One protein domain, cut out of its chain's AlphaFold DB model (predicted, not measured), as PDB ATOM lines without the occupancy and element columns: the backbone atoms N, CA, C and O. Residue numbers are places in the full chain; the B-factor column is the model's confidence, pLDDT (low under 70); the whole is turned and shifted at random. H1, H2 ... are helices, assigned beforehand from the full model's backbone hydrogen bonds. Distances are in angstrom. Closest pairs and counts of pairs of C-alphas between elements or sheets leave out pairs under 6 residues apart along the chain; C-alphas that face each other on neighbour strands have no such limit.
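Overview. This is residues 5 to 100 of the 101 residues of an uncharacterized protein of Candidatus Latescibacteria bacterium (UniProt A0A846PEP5). A small, tightly folded body of helices is gathered about H4, and a long helical arm, H1, is joined to one end of it; residues 5 to 17 of H1 stick out free. H2 and H5 run back along H4, H6 crosses it, H3 sits at its first turns, and the short H7 packs on H2. The 96 printed residues hold seven named helices, H1 to H7 in order, and no named strand; the class is all helix. The whole is compact, with a radius of gyration of the C-alphas of 14.1 A, and spans 42 by 30 by 22 A, the arm making much of the length.

Arrangement. Start at the longest helix, H1, residues 5 to 23, which touches H4, residues 50 to 67, with residues 18 to 23 alone. There the closest C-alphas, of Ala 22 and Ala 67, are 4.4 A apart, and the lines are about perpendicular at 80 degrees. H4 is the hub, touching five other helices. Look at Ile 59, whose C-alpha is 6.5 A from that of Ile 31 in H2, residues 28 to 35; the two touch at a shallow tilt of 14 degrees, opposite ways. H5, residues 72 to 81, forms a helical hairpin with H4, at a shallow tilt of 27 degrees; the closest C-alphas, of Ala 65 and Leu 75, are 6.4 A apart. H6, residues 84 to 92, touches H4 at a steep tilt of 67 degrees, the same way, closest at the C-alphas of Thr 54 and Ala 86, 6.1 A. H5 and H6 are also a helical hairpin. H3, residues 39 to 45, touches H4 at Ile 42 and Asp 51, their closest C-alphas, 6.9 A apart. H7, residues 94 to 97, touches H2, with the C-alphas of Glu 30 and Lys 95 closest at 5.5 A. In H1 to H6 every O i to N i+4 pair is within hydrogen-bond range; H7 is too short for such a pair.

Along the chain. Find C-alpha 5 at (36.500, -21.052, 27.226); from there H1 runs 26.6 A. H2 covers 10.5 A and H3 9.9 A. Find C-alpha 50 at (25.552, 10.886, 29.315), where H4 begins its 26.0 A. H5 measures 14.3 A, H6 12.7 A and H7 5.1 A, ending at C-alpha 97 (27.752, 13.453, 50.928).

Size, cuts and confidence. The C-alphas farthest apart, of Ile 5 and Phe 100, are 44.4 A from each other. Without residues 5 to 17 the body spans 33 by 23 by 20 A. The printed part has no cut, and the six links between helices are tight. The mean pLDDT of the printed part is 78.8; look for values under 70 at residues 45 to 51, among others.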
ATOM      1  N   ILE A   5      37.544 -20.974  26.194       81.25
ATOM      2  CA  ILE A   5      36.500 -21.052  27.226       81.25
ATOM      3  C   ILE A   5      37.098 -21.063  28.643       81.25
ATOM      4  O   ILE A   5      36.591 -20.377  29.533       81.25
ATOM      5  N   GLU A   6      38.194 -21.785  28.884       79.69
ATOM      6  CA  GLU A   6      38.864 -21.794  30.191       79.69
ATOM      7  C   GLU A   6      39.530 -20.461  30.533       79.69
ATOM      8  O   GLU A   6      39.485 -20.027  31.688       79.69
ATOM      9  N   ALA A   7      40.136 -19.797  29.544       80.56
ATOM     10  CA  ALA A   7      40.703 -18.463  29.721       80.56
ATOM     11  C   ALA A   7      39.607 -17.445  30.085       80.56
ATOM     12  O   ALA A   7      39.776 -16.645  31.011       80.56
ATOM     13  N   PHE A   8      38.445 -17.535  29.429       77.12
ATOM     14  CA  PHE A   8      37.278 -16.715  29.743       77.12
ATOM     15  C   PHE A   8      36.756 -16.972  31.166       77.12
ATOM     16  O   PHE A   8      36.619 -16.030  31.948       77.12
ATOM     17  N   ARG A   9      36.558 -18.241  31.559       79.25
ATOM     18  CA  ARG A   9      36.113 -18.613  32.919       79.25
ATOM     19  C   ARG A   9      37.072 -18.114  34.002       79.25
ATOM     20  O   ARG A   9      36.621 -17.586  35.018       79.25
ATOM     21  N   ARG A  10      38.389 -18.222  33.784       77.44
ATOM     22  CA  ARG A  10      39.404 -17.678  34.706       77.44
ATOM     23  C   ARG A  10      39.318 -16.158  34.823       77.44
ATOM     24  O   ARG A  10      39.340 -15.645  35.941       77.44
ATOM     25  N   LYS A  11      39.161 -15.447  33.702       76.38
ATOM     26  CA  LYS A  11      39.017 -13.982  33.686       76.38
ATOM     27  C   LYS A  11      37.774 -13.527  34.453       76.38
ATOM     28  O   LYS A  11      37.870 -12.610  35.266       76.38
ATOM     29  N   ILE A  12      36.636 -14.195  34.248       79.62
ATOM     30  CA  ILE A  12      35.394 -13.899  34.975       79.62
ATOM     31  C   ILE A  12      35.562 -14.179  36.470       79.62
ATOM     32  O   ILE A  12      35.309 -13.292  37.279       79.62
ATOM     33  N   LYS A  13      36.077 -15.355  36.851       76.25
ATOM     34  CA  LYS A  13      36.277 -15.720  38.263       76.25
ATOM     35  C   LYS A  13      37.188 -14.727  38.995       76.25
ATOM     36  O   LYS A  13      36.913 -14.387  40.145       76.25
ATOM     37  N   ARG A  14      38.240 -14.236  38.328       76.31
ATOM     38  CA  ARG A  14      39.140 -13.218  38.886       76.31
ATOM     39  C   ARG A  14      38.414 -11.889  39.106       76.31
ATOM     40  O   ARG A  14      38.403 -11.402  40.231       76.31
ATOM     41  N   ARG A  15      37.705 -11.389  38.087       73.06
ATOM     42  CA  ARG A  15      36.913 -10.148  38.177       73.06
ATOM     43  C   ARG A  15      35.826 -10.217  39.246       73.06
ATOM     44  O   ARG A  15      35.620  -9.255  39.972       73.06
ATOM     45  N   THR A  16      35.141 -11.352  39.389       71.50
ATOM     46  CA  THR A  16      34.137 -11.531  40.447       71.50
ATOM     47  C   THR A  16      34.771 -11.488  41.836       71.50
ATOM     48  O   THR A  16      34.186 -10.909  42.748       71.50
ATOM     49  N   LYS A  17      35.965 -12.070  42.016       74.94
ATOM     50  CA  LYS A  17      36.688 -12.033  43.296       74.94
ATOM     51  C   LYS A  17      37.159 -10.615  43.636       74.94
ATOM     52  O   LYS A  17      36.950 -10.176  44.761       74.94
ATOM     53  N   GLU A  18      37.727  -9.905  42.663       70.62
ATOM     54  CA  GLU A  18      38.146  -8.499  42.786       70.62
ATOM     55  C   GLU A  18      36.947  -7.600  43.132       70.62
ATOM     56  O   GLU A  18      36.990  -6.858  44.110       70.62
ATOM     57  N   ASN A  19      35.825  -7.757  42.422       69.88
ATOM     58  CA  ASN A  19      34.593  -7.020  42.708       69.88
ATOM     59  C   ASN A  19      34.023  -7.325  44.097       69.88
ATOM     60  O   ASN A  19      33.561  -6.411  44.771       69.88
ATOM     61  N   ARG A  20      34.049  -8.587  44.545       70.75
ATOM     62  CA  ARG A  20      33.607  -8.944  45.902       70.75
ATOM     63  C   ARG A  20      34.504  -8.328  46.974       70.75
ATOM     64  O   ARG A  20      33.988  -7.874  47.986       70.75
ATOM     65  N   ALA A  21      35.817  -8.291  46.755       73.12
ATOM     66  CA  ALA A  21      36.751  -7.654  47.680       73.12
ATOM     67  C   ALA A  21      36.526  -6.136  47.752       73.12
ATOM     68  O   ALA A  21      36.425  -5.590  48.844       73.12
ATOM     69  N   ALA A  22      36.351  -5.478  46.602       69.38
ATOM     70  CA  ALA A  22      35.993  -4.062  46.522       69.38
ATOM     71  C   ALA A  22      34.666  -3.761  47.236       69.38
ATOM     72  O   ALA A  22      34.570  -2.813  48.015       69.38
ATOM     73  N   PHE A  23      33.649  -4.591  47.000       68.25
ATOM     74  CA  PHE A  23      32.326  -4.428  47.593       68.25
ATOM     75  C   PHE A  23      32.335  -4.644  49.108       68.25
ATOM     76  O   PHE A  23      31.660  -3.923  49.824       68.25
ATOM     77  N   ASN A  24      33.137  -5.581  49.614       74.25
ATOM     78  CA  ASN A  24      33.287  -5.821  51.053       74.25
ATOM     79  C   ASN A  24      34.326  -4.902  51.723       74.25
ATOM     80  O   ASN A  24      34.613  -5.069  52.908       74.25
ATOM     81  N   GLY A  25      34.913  -3.973  50.967       73.94
ATOM     82  CA  GLY A  25      35.969  -3.081  51.427       73.94
ATOM     83  C   GLY A  25      35.462  -1.814  52.119       73.94
ATOM     84  O   GLY A  25      34.293  -1.683  52.492       73.94
ATOM     85  N   LYS A  26      36.376  -0.852  52.272       78.38
ATOM     86  CA  LYS A  26      36.181   0.406  53.007       78.38
ATOM     87  C   LYS A  26      34.966   1.215  52.540       78.38
ATOM     88  O   LYS A  26      34.300   1.812  53.380       78.38
ATOM     89  N   TYR A  27      34.665   1.195  51.240       83.50
ATOM     90  CA  TYR A  27      33.583   1.988  50.641       83.50
ATOM     91  C   TYR A  27      32.310   1.183  50.348       83.50
ATOM     92  O   TYR A  27      31.536   1.538  49.460       83.50
ATOM     93  N   ARG A  28      32.068   0.073  51.064       82.75
ATOM     94  CA  ARG A  28      30.874  -0.766  50.853       82.75
ATOM     95  C   ARG A  28      29.574   0.037  50.852       82.75
ATOM     96  O   ARG A  28      28.747  -0.144  49.965       82.75
ATOM     97  N   LYS A  29      29.387   0.911  51.844       83.31
ATOM     98  CA  LYS A  29      28.132   1.661  52.038       83.31
ATOM     99  C   LYS A  29      27.903   2.678  50.920       83.31
ATOM    100  O   LYS A  29      26.767   2.956  50.554       83.31
ATOM    101  N   GLU A  30      28.981   3.238  50.395       84.38
ATOM    102  CA  GLU A  30      28.999   4.163  49.274       84.38
ATOM    103  C   GLU A  30      28.666   3.429  47.973       84.38
ATOM    104  O   GLU A  30      27.836   3.909  47.207       84.38
ATOM    105  N   ILE A  31      29.223   2.230  47.762       84.69
ATOM    106  CA  ILE A  31      28.895   1.382  46.606       84.69
ATOM    107  C   ILE A  31      27.435   0.916  46.669       84.69
ATOM    108  O   ILE A  31      26.739   0.982  45.661       84.69
ATOM    109  N   GLU A  32      26.951   0.475  47.833       84.12
ATOM    110  CA  GLU A  32      25.540   0.120  48.045       84.12
ATOM    111  C   GLU A  32      24.617   1.310  47.779       84.12
ATOM    112  O   GLU A  32      23.595   1.161  47.117       84.12
ATOM    113  N   GLY A  33      24.995   2.497  48.257       83.00
ATOM    114  CA  GLY A  33      24.238   3.720  48.029       83.00
ATOM    115  C   GLY A  33      24.195   4.130  46.558       83.00
ATOM    116  O   GLY A  33      23.140   4.541  46.091       83.00
ATOM    117  N   LEU A  34      25.304   3.974  45.826       83.31
ATOM    118  CA  LEU A  34      25.331   4.197  44.381       83.31
ATOM    119  C   LEU A  34      24.440   3.190  43.664       83.31
ATOM    120  O   LEU A  34      23.537   3.609  42.960       83.31
ATOM    121  N   LEU A  35      24.620   1.887  43.910       82.38
ATOM    122  CA  LEU A  35      23.821   0.823  43.287       82.38
ATOM    123  C   LEU A  35      22.326   0.889  43.636       82.38
ATOM    124  O   LEU A  35      21.509   0.329  42.909       82.38
ATOM    125  N   GLY A  36      21.978   1.531  44.751       82.44
ATOM    126  CA  GLY A  36      20.602   1.772  45.170       82.44
ATOM    127  C   GLY A  36      19.905   2.905  44.413       82.44
ATOM    128  O   GLY A  36      18.687   3.018  44.528       82.44
ATOM    129  N   LEU A  37      20.635   3.722  43.642       80.06
ATOM    130  CA  LEU A  37      20.035   4.764  42.814       80.06
ATOM    131  C   LEU A  37      19.291   4.130  41.639       80.06
ATOM    132  O   LEU A  37      19.861   3.438  40.794       80.06
ATOM    133  N   SER A  38      17.992   4.398  41.560       76.06
ATOM    134  CA  SER A  38      17.201   4.020  40.400       76.06
ATOM    135  C   SER A  38      17.537   4.907  39.202       76.06
ATOM    136  O   SER A  38      17.881   6.081  39.340       76.06
ATOM    137  N   ARG A  39      17.331   4.386  37.989       70.94
ATOM    138  CA  ARG A  39      17.476   5.177  36.757       70.94
ATOM    139  C   ARG A  39      16.654   6.473  36.788       70.94
ATOM    140  O   ARG A  39      17.140   7.508  36.368       70.94
ATOM    141  N   LYS A  40      15.453   6.445  37.379       74.19
ATOM    142  CA  LYS A  40      14.603   7.637  37.557       74.19
ATOM    143  C   LYS A  40      15.196   8.672  38.514       74.19
ATOM    144  O   LYS A  40      14.805   9.833  38.449       74.19
ATOM    145  N   GLU A  41      16.032   8.262  39.460       74.81
ATOM    146  CA  GLU A  41      16.755   9.186  40.335       74.81
ATOM    147  C   GLU A  41      17.965   9.770  39.614       74.81
ATOM    148  O   GLU A  41      18.187  10.968  39.728       74.81
ATOM    149  N   ILE A  42      18.669   8.965  38.812       73.38
ATOM    150  CA  ILE A  42      19.778   9.418  37.958       73.38
ATOM    151  C   ILE A  42      19.278  10.441  36.928       73.38
ATOM    152  O   ILE A  42      19.764  11.567  36.920       73.38
ATOM    153  N   ASP A  43      18.221  10.117  36.178       72.81
ATOM    154  CA  ASP A  43      17.623  11.006  35.168       72.81
ATOM    155  C   ASP A  43      17.084  12.321  35.783       72.81
ATOM    156  O   ASP A  43      17.003  13.353  35.116       72.81
ATOM    157  N   ARG A  44      16.700  12.311  37.071       73.94
ATOM    158  CA  ARG A  44      16.302  13.529  37.806       73.94
ATOM    159  C   ARG A  44      17.490  14.396  38.218       73.94
ATOM    160  O   ARG A  44      17.304  15.587  38.456       73.94
ATOM    161  N   ILE A  45      18.667  13.803  38.403       68.81
ATOM    162  CA  ILE A  45      19.892  14.515  38.795       68.81
ATOM    163  C   ILE A  45      20.493  15.194  37.576       68.81
ATOM    164  O   ILE A  45      20.888  16.360  37.651       68.81
ATOM    165  N   THR A  46      20.515  14.478  36.461       64.88
ATOM    166  CA  THR A  46      20.962  14.996  35.185       64.88
ATOM    167  C   THR A  46      20.079  14.419  34.074       64.88
ATOM    168  O   THR A  46      20.037  13.207  33.881       64.88
ATOM    169  N   PRO A  47      19.282  15.267  33.399       61.66
ATOM    170  CA  PRO A  47      18.437  14.824  32.301       61.66
ATOM    171  C   PRO A  47      19.285  14.648  31.035       61.66
ATOM    172  O   PRO A  47      19.712  15.631  30.430       61.66
ATOM    173  N   GLY A  48      19.505  13.400  30.619       62.50
ATOM    174  CA  GLY A  48      20.304  13.090  29.435       62.50
ATOM    175  C   GLY A  48      20.710  11.619  29.332       62.50
ATOM    176  O   GLY A  48      20.324  10.767  30.128       62.50
ATOM    177  N   THR A  49      21.467  11.293  28.283       59.31
ATOM    178  CA  THR A  49      22.016   9.945  28.046       59.31
ATOM    179  C   THR A  49      23.435   9.771  28.587       59.31
ATOM    180  O   THR A  49      23.858   8.642  28.822       59.31
ATOM    181  N   THR A  50      24.164  10.869  28.808       60.44
ATOM    182  CA  THR A  50      25.552  10.886  29.315       60.44
ATOM    183  C   THR A  50      25.639  10.455  30.787       60.44
ATOM    184  O   THR A  50      26.680  10.028  31.279       60.44
ATOM    185  N   ASP A  51      24.507  10.499  31.481       69.19
ATOM    186  CA  ASP A  51      24.405  10.362  32.932       69.19
ATOM    187  C   ASP A  51      24.564   8.923  33.411       69.19
ATOM    188  O   ASP A  51      25.109   8.674  34.487       69.19
ATOM    189  N   LEU A  52      24.163   7.965  32.574       74.94
ATOM    190  CA  LEU A  52      24.345   6.540  32.835       74.94
ATOM    191  C   LEU A  52      25.804   6.110  32.684       74.94
ATOM    192  O   LEU A  52      26.287   5.324  33.496       74.94
ATOM    193  N   GLU A  53      26.519   6.641  31.690       81.88
ATOM    194  CA  GLU A  53      27.937   6.326  31.502       81.88
ATOM    195  C   GLU A  53      28.774   6.897  32.651       81.88
ATOM    196  O   GLU A  53      29.572   6.178  33.255       81.88
ATOM    197  N   THR A  54      28.542   8.161  33.021       83.06
ATOM    198  CA  THR A  54      29.212   8.778  34.173       83.06
ATOM    199  C   THR A  54      28.873   8.059  35.482       83.06
ATOM    200  O   THR A  54      29.749   7.881  36.330       83.06
ATOM    201  N   TYR A  55      27.633   7.598  35.651       83.62
ATOM    202  CA  TYR A  55      27.223   6.797  36.805       83.62
ATOM    203  C   TYR A  55      27.957   5.447  36.883       83.62
ATOM    204  O   TYR A  55      28.501   5.103  37.938       83.62
ATOM    205  N   ASP A  56      28.044   4.706  35.777       84.00
ATOM    206  CA  ASP A  56      28.765   3.426  35.730       84.00
ATOM    207  C   ASP A  56      30.272   3.610  35.977       84.00
ATOM    208  O   ASP A  56      30.900   2.835  36.718       84.00
ATOM    209  N   GLN A  57      30.859   4.669  35.413       86.44
ATOM    210  CA  GLN A  57      32.242   5.052  35.691       86.44
ATOM    211  C   GLN A  57      32.432   5.397  37.173       86.44
ATOM    212  O   GLN A  57      33.400   4.947  37.785       86.44
ATOM    213  N   LEU A  58      31.486   6.115  37.788       87.75
ATOM    214  CA  LEU A  58      31.574   6.524  39.190       87.75
ATOM    215  C   LEU A  58      31.563   5.303  40.112       87.75
ATOM    216  O   LEU A  58      32.402   5.193  41.008       87.75
ATOM    217  N   ILE A  59      30.674   4.339  39.857       87.12
ATOM    218  CA  ILE A  59      30.660   3.060  40.583       87.12
ATOM    219  C   ILE A  59      32.011   2.355  40.460       87.12
ATOM    220  O   ILE A  59      32.512   1.793  41.439       87.12
ATOM    221  N   THR A  60      32.593   2.359  39.261       87.56
ATOM    222  CA  THR A  60      33.883   1.717  39.001       87.56
ATOM    223  C   THR A  60      35.001   2.383  39.800       87.56
ATOM    224  O   THR A  60      35.723   1.683  40.508       87.56
ATOM    225  N   VAL A  61      35.074   3.718  39.808       88.75
ATOM    226  CA  VAL A  61      36.068   4.465  40.595       88.75
ATOM    227  C   VAL A  61      35.927   4.185  42.091       88.75
ATOM    228  O   VAL A  61      36.928   3.947  42.762       88.75
ATOM    229  N   VAL A  62      34.705   4.150  42.633       86.62
ATOM    230  CA  VAL A  62      34.494   3.862  44.065       86.62
ATOM    231  C   VAL A  62      34.878   2.415  44.408       86.62
ATOM    232  O   VAL A  62      35.469   2.162  45.461       86.62
ATOM    233  N   LYS A  63      34.609   1.452  43.517       85.88
ATOM    234  CA  LYS A  63      35.057   0.058  43.684       85.88
ATOM    235  C   LYS A  63      36.577  -0.051  43.670       85.88
ATOM    236  O   LYS A  63      37.139  -0.697  44.552       85.88
ATOM    237  N   GLU A  64      37.240   0.590  42.715       85.88
ATOM    238  CA  GLU A  64      38.702   0.613  42.648       85.88
ATOM    239  C   GLU A  64      39.306   1.287  43.874       85.88
ATOM    240  O   GLU A  64      40.224   0.741  44.478       85.88
ATOM    241  N   ALA A  65      38.737   2.409  44.310       85.81
ATOM    242  CA  ALA A  65      39.145   3.088  45.529       85.81
ATOM    243  C   ALA A  65      39.024   2.185  46.764       85.81
ATOM    244  O   ALA A  65      39.883   2.214  47.648       85.81
ATOM    245  N   SER A  66      37.976   1.359  46.814       83.69
ATOM    246  CA  SER A  66      37.750   0.397  47.894       83.69
ATOM    247  C   SER A  66      38.762  -0.744  47.848       83.69
ATOM    248  O   SER A  66      39.325  -1.109  48.876       83.69
ATOM    249  N   ALA A  67      39.041  -1.272  46.653       82.25
ATOM    250  CA  ALA A  67      40.022  -2.335  46.446       82.25
ATOM    251  C   ALA A  67      41.460  -1.874  46.725       82.25
ATOM    252  O   ALA A  67      42.236  -2.612  47.325       82.25
ATOM    253  N   ALA A  68      41.803  -0.656  46.311       83.44
ATOM    254  CA  ALA A  68      43.111  -0.042  46.514       83.44
ATOM    255  C   ALA A  68      43.265   0.603  47.905       83.44
ATOM    256  O   ALA A  68      44.337   1.105  48.226       83.44
ATOM    257  N   ASN A  69      42.212   0.587  48.731       82.00
ATOM    258  CA  ASN A  69      42.183   1.177  50.069       82.00
ATOM    259  C   ASN A  69      42.656   2.648  50.107       82.00
ATOM    260  O   ASN A  69      43.310   3.080  51.059       82.00
ATOM    261  N   ILE A  70      42.329   3.431  49.073       84.31
ATOM    262  CA  ILE A  70      42.768   4.831  48.982       84.31
ATOM    263  C   ILE A  70      42.020   5.722  49.981       84.31
ATOM    264  O   ILE A  70      40.967   5.366  50.533       84.31
ATOM    265  N   SER A  71      42.567   6.908  50.244       85.75
ATOM    266  CA  SER A  71      41.970   7.879  51.165       85.75
ATOM    267  C   SER A  71      40.683   8.503  50.602       85.75
ATOM    268  O   SER A  71      40.451   8.525  49.394       85.75
ATOM    269  N   GLN A  72      39.841   9.041  51.489       83.19
ATOM    270  CA  GLN A  72      38.623   9.755  51.088       83.19
ATOM    271  C   GLN A  72      38.934  11.031  50.294       83.19
ATOM    272  O   GLN A  72      38.200  11.372  49.369       83.19
ATOM    273  N   ALA A  73      40.037  11.711  50.623       85.62
ATOM    274  CA  ALA A  73      40.502  12.895  49.905       85.62
ATOM    275  C   ALA A  73      40.890  12.562  48.458       85.62
ATOM    276  O   ALA A  73      40.532  13.293  47.536       85.62
ATOM    277  N   GLU A  74      41.557  11.427  48.246       85.94
ATOM    278  CA  GLU A  74      41.929  10.996  46.901       85.94
ATOM    279  C   GLU A  74      40.713  10.537  46.092       85.94
ATOM    280  O   GLU A  74      40.565  10.924  44.934       85.94
ATOM    281  N   LEU A  75      39.781   9.805  46.715       86.88
ATOM    282  CA  LEU A  75      38.502   9.475  46.084       86.88
ATOM    283  C   LEU A  75      37.744  10.746  45.664       86.88
ATOM    284  O   LEU A  75      37.233  10.819  44.549       86.88
ATOM    285  N   LYS A  76      37.723  11.779  46.516       87.25
ATOM    286  CA  LYS A  76      37.130  13.085  46.192       87.25
ATOM    287  C   LYS A  76      37.811  13.739  44.986       87.25
ATOM    288  O   LYS A  76      37.099  14.275  44.143       87.25
ATOM    289  N   SER A  77      39.144  13.695  44.891       87.94
ATOM    290  CA  SER A  77      39.879  14.234  43.730       87.94
ATOM    291  C   SER A  77      39.478  13.521  42.445       87.94
ATOM    292  O   SER A  77      39.058  14.171  41.495       87.94
ATOM    293  N   ARG A  78      39.474  12.183  42.458       88.38
ATOM    294  CA  ARG A  78      39.090  11.374  41.293       88.38
ATOM    295  C   ARG A  78      37.659  11.656  40.840       88.38
ATOM    296  O   ARG A  78      37.415  11.806  39.653       88.38
ATOM    297  N   ILE A  79      36.712  11.792  41.773       88.25
ATOM    298  CA  ILE A  79      35.320  12.126  41.430       88.25
ATOM    299  C   ILE A  79      35.212  13.546  40.854       88.25
ATOM    300  O   ILE A  79      34.419  13.771  39.946       88.25
ATOM    301  N   LYS A  80      36.003  14.505  41.349       87.38
ATOM    302  CA  LYS A  80      36.049  15.860  40.778       87.38
ATOM    303  C   LYS A  80      36.651  15.875  39.372       87.38
ATOM    304  O   LYS A  80      36.140  16.587  38.518       87.38
ATOM    305  N   GLU A  81      37.690  15.080  39.126       88.00
ATOM    306  CA  GLU A  81      38.317  14.935  37.804       88.00
ATOM    307  C   GLU A  81      37.368  14.324  36.765       88.00
ATOM    308  O   GLU A  81      37.450  14.664  35.589       88.00
ATOM    309  N   MET A  82      36.420  13.482  37.193       84.62
ATOM    310  CA  MET A  82      35.348  12.979  36.324       84.62
ATOM    311  C   MET A  82      34.339  14.060  35.900       84.62
ATOM    312  O   MET A  82      33.574  13.849  34.961       84.62
ATOM    313  N   GLY A  83      34.314  15.203  36.589       85.94
ATOM    314  CA  GLY A  83      33.468  16.347  36.271       85.94
ATOM    315  C   GLY A  83      32.236  16.507  37.164       85.94
ATOM    316  O   GLY A  83      31.911  15.688  38.029       85.94
ATOM    317  N   ASP A  84      31.516  17.604  36.934       83.31
ATOM    318  CA  ASP A  84      30.431  18.061  37.809       83.31
ATOM    319  C   ASP A  84      29.255  17.082  37.898       83.31
ATOM    320  O   ASP A  84      28.587  17.001  38.930       83.31
ATOM    321  N   VAL A  85      29.002  16.314  36.834       82.56
ATOM    322  CA  VAL A  85      27.954  15.282  36.811       82.56
ATOM    323  C   VAL A  85      28.266  14.183  37.830       82.56
ATOM    324  O   VAL A  85      27.407  13.832  38.639       82.56
ATOM    325  N   ALA A  86      29.514  13.711  37.882       84.69
ATOM    326  CA  ALA A  86      29.942  12.695  38.841       84.69
ATOM    327  C   ALA A  86      29.827  13.197  40.290       84.69
ATOM    328  O   ALA A  86      29.338  12.477  41.163       84.69
ATOM    329  N   VAL A  87      30.196  14.458  40.545       86.31
ATOM    330  CA  VAL A  87      30.047  15.096  41.865       86.31
ATOM    331  C   VAL A  87      28.568  15.222  42.265       86.31
ATOM    332  O   VAL A  87      28.206  14.928  43.408       86.31
ATOM    333  N   LYS A  88      27.684  15.611  41.339       83.69
ATOM    334  CA  LYS A  88      26.232  15.704  41.585       83.69
ATOM    335  C   LYS A  88      25.608  14.347  41.909       83.69
ATOM    336  O   LYS A  88      24.811  14.247  42.841       83.69
ATOM    337  N   ILE A  89      25.994  13.296  41.190       81.50
ATOM    338  CA  ILE A  89      25.535  11.929  41.465       81.50
ATOM    339  C   ILE A  89      26.064  11.460  42.830       81.50
ATOM    340  O   ILE A  89      25.294  10.986  43.667       81.50
ATOM    341  N   ALA A  90      27.355  11.665  43.111       83.56
ATOM    342  CA  ALA A  90      27.966  11.265  44.377       83.56
ATOM    343  C   ALA A  90      27.337  11.980  45.587       83.56
ATOM    344  O   ALA A  90      27.052  11.356  46.603       83.56
ATOM    345  N   THR A  91      27.045  13.277  45.491       81.81
ATOM    346  CA  THR A  91      26.432  14.048  46.592       81.81
ATOM    347  C   THR A  91      25.002  13.621  46.934       81.81
ATOM    348  O   THR A  91      24.540  13.880  48.050       81.81
ATOM    349  N   ARG A  92      24.301  12.930  46.025       77.81
ATOM    350  CA  ARG A  92      22.984  12.340  46.305       77.81
ATOM    351  C   ARG A  92      23.052  11.083  47.143       77.81
ATOM    352  O   ARG A  92      22.138  10.832  47.928       77.81
ATOM    353  N   VAL A  93      24.145  10.339  47.045       77.62
ATOM    354  CA  VAL A  93      24.384   9.226  47.948       77.62
ATOM    355  C   VAL A  93      24.688   9.808  49.323       77.62
ATOM    356  O   VAL A  93      25.759  10.360  49.566       77.62
ATOM    357  N   THR A  94      23.748   9.676  50.263       68.06
ATOM    358  CA  THR A  94      23.857  10.245  51.621       68.06
ATOM    359  C   THR A  94      25.163   9.855  52.316       68.06
ATOM    360  O   THR A  94      25.706  10.626  53.102       68.06
ATOM    361  N   LYS A  95      25.692   8.667  52.000       70.62
ATOM    362  CA  LYS A  95      26.960   8.149  52.530       70.62
ATOM    363  C   LYS A  95      28.205   8.760  51.882       70.62
ATOM    364  O   LYS A  95      29.228   8.835  52.544       70.62
ATOM    365  N   MET A  96      28.108   9.257  50.652       70.75
ATOM    366  CA  MET A  96      29.182   9.993  49.976       70.75
ATOM    367  C   MET A  96      29.090  11.501  50.203       70.75
ATOM    368  O   MET A  96      30.086  12.194  50.032       70.75
ATOM    369  N   LYS A  97      27.935  12.025  50.636       68.12
ATOM    370  CA  LYS A  97      27.752  13.453  50.928       68.12
ATOM    371  C   LYS A  97      28.831  13.987  51.875       68.12
ATOM    372  O   LYS A  97      29.383  15.042  51.598       68.12
ATOM    373  N   GLY A  98      29.209  13.218  52.901       68.38
ATOM    374  CA  GLY A  98      30.283  13.570  53.843       68.38
ATOM    375  C   GLY A  98      31.681  13.719  53.227       68.38
ATOM    376  O   GLY A  98      32.546  14.308  53.856       68.38
ATOM    377  N   LEU A  99      31.909  13.243  51.996       70.00
ATOM    378  CA  LEU A  99      33.151  13.487  51.251       70.00
ATOM    379  C   LEU A  99      33.214  14.920  50.697       70.00
ATOM    380  O   LEU A  99      34.298  15.430  50.409       70.00
ATOM    381  N   PHE A 100      32.061  15.563  50.503       65.88
ATOM    382  CA  PHE A 100      31.928  16.851  49.818       65.88
ATOM    383  C   PHE A 100      31.489  18.004  50.730       65.88
ATOM    384  O   PHE A 100      31.456  19.130  50.241       65.88
TER     385      PHE A 100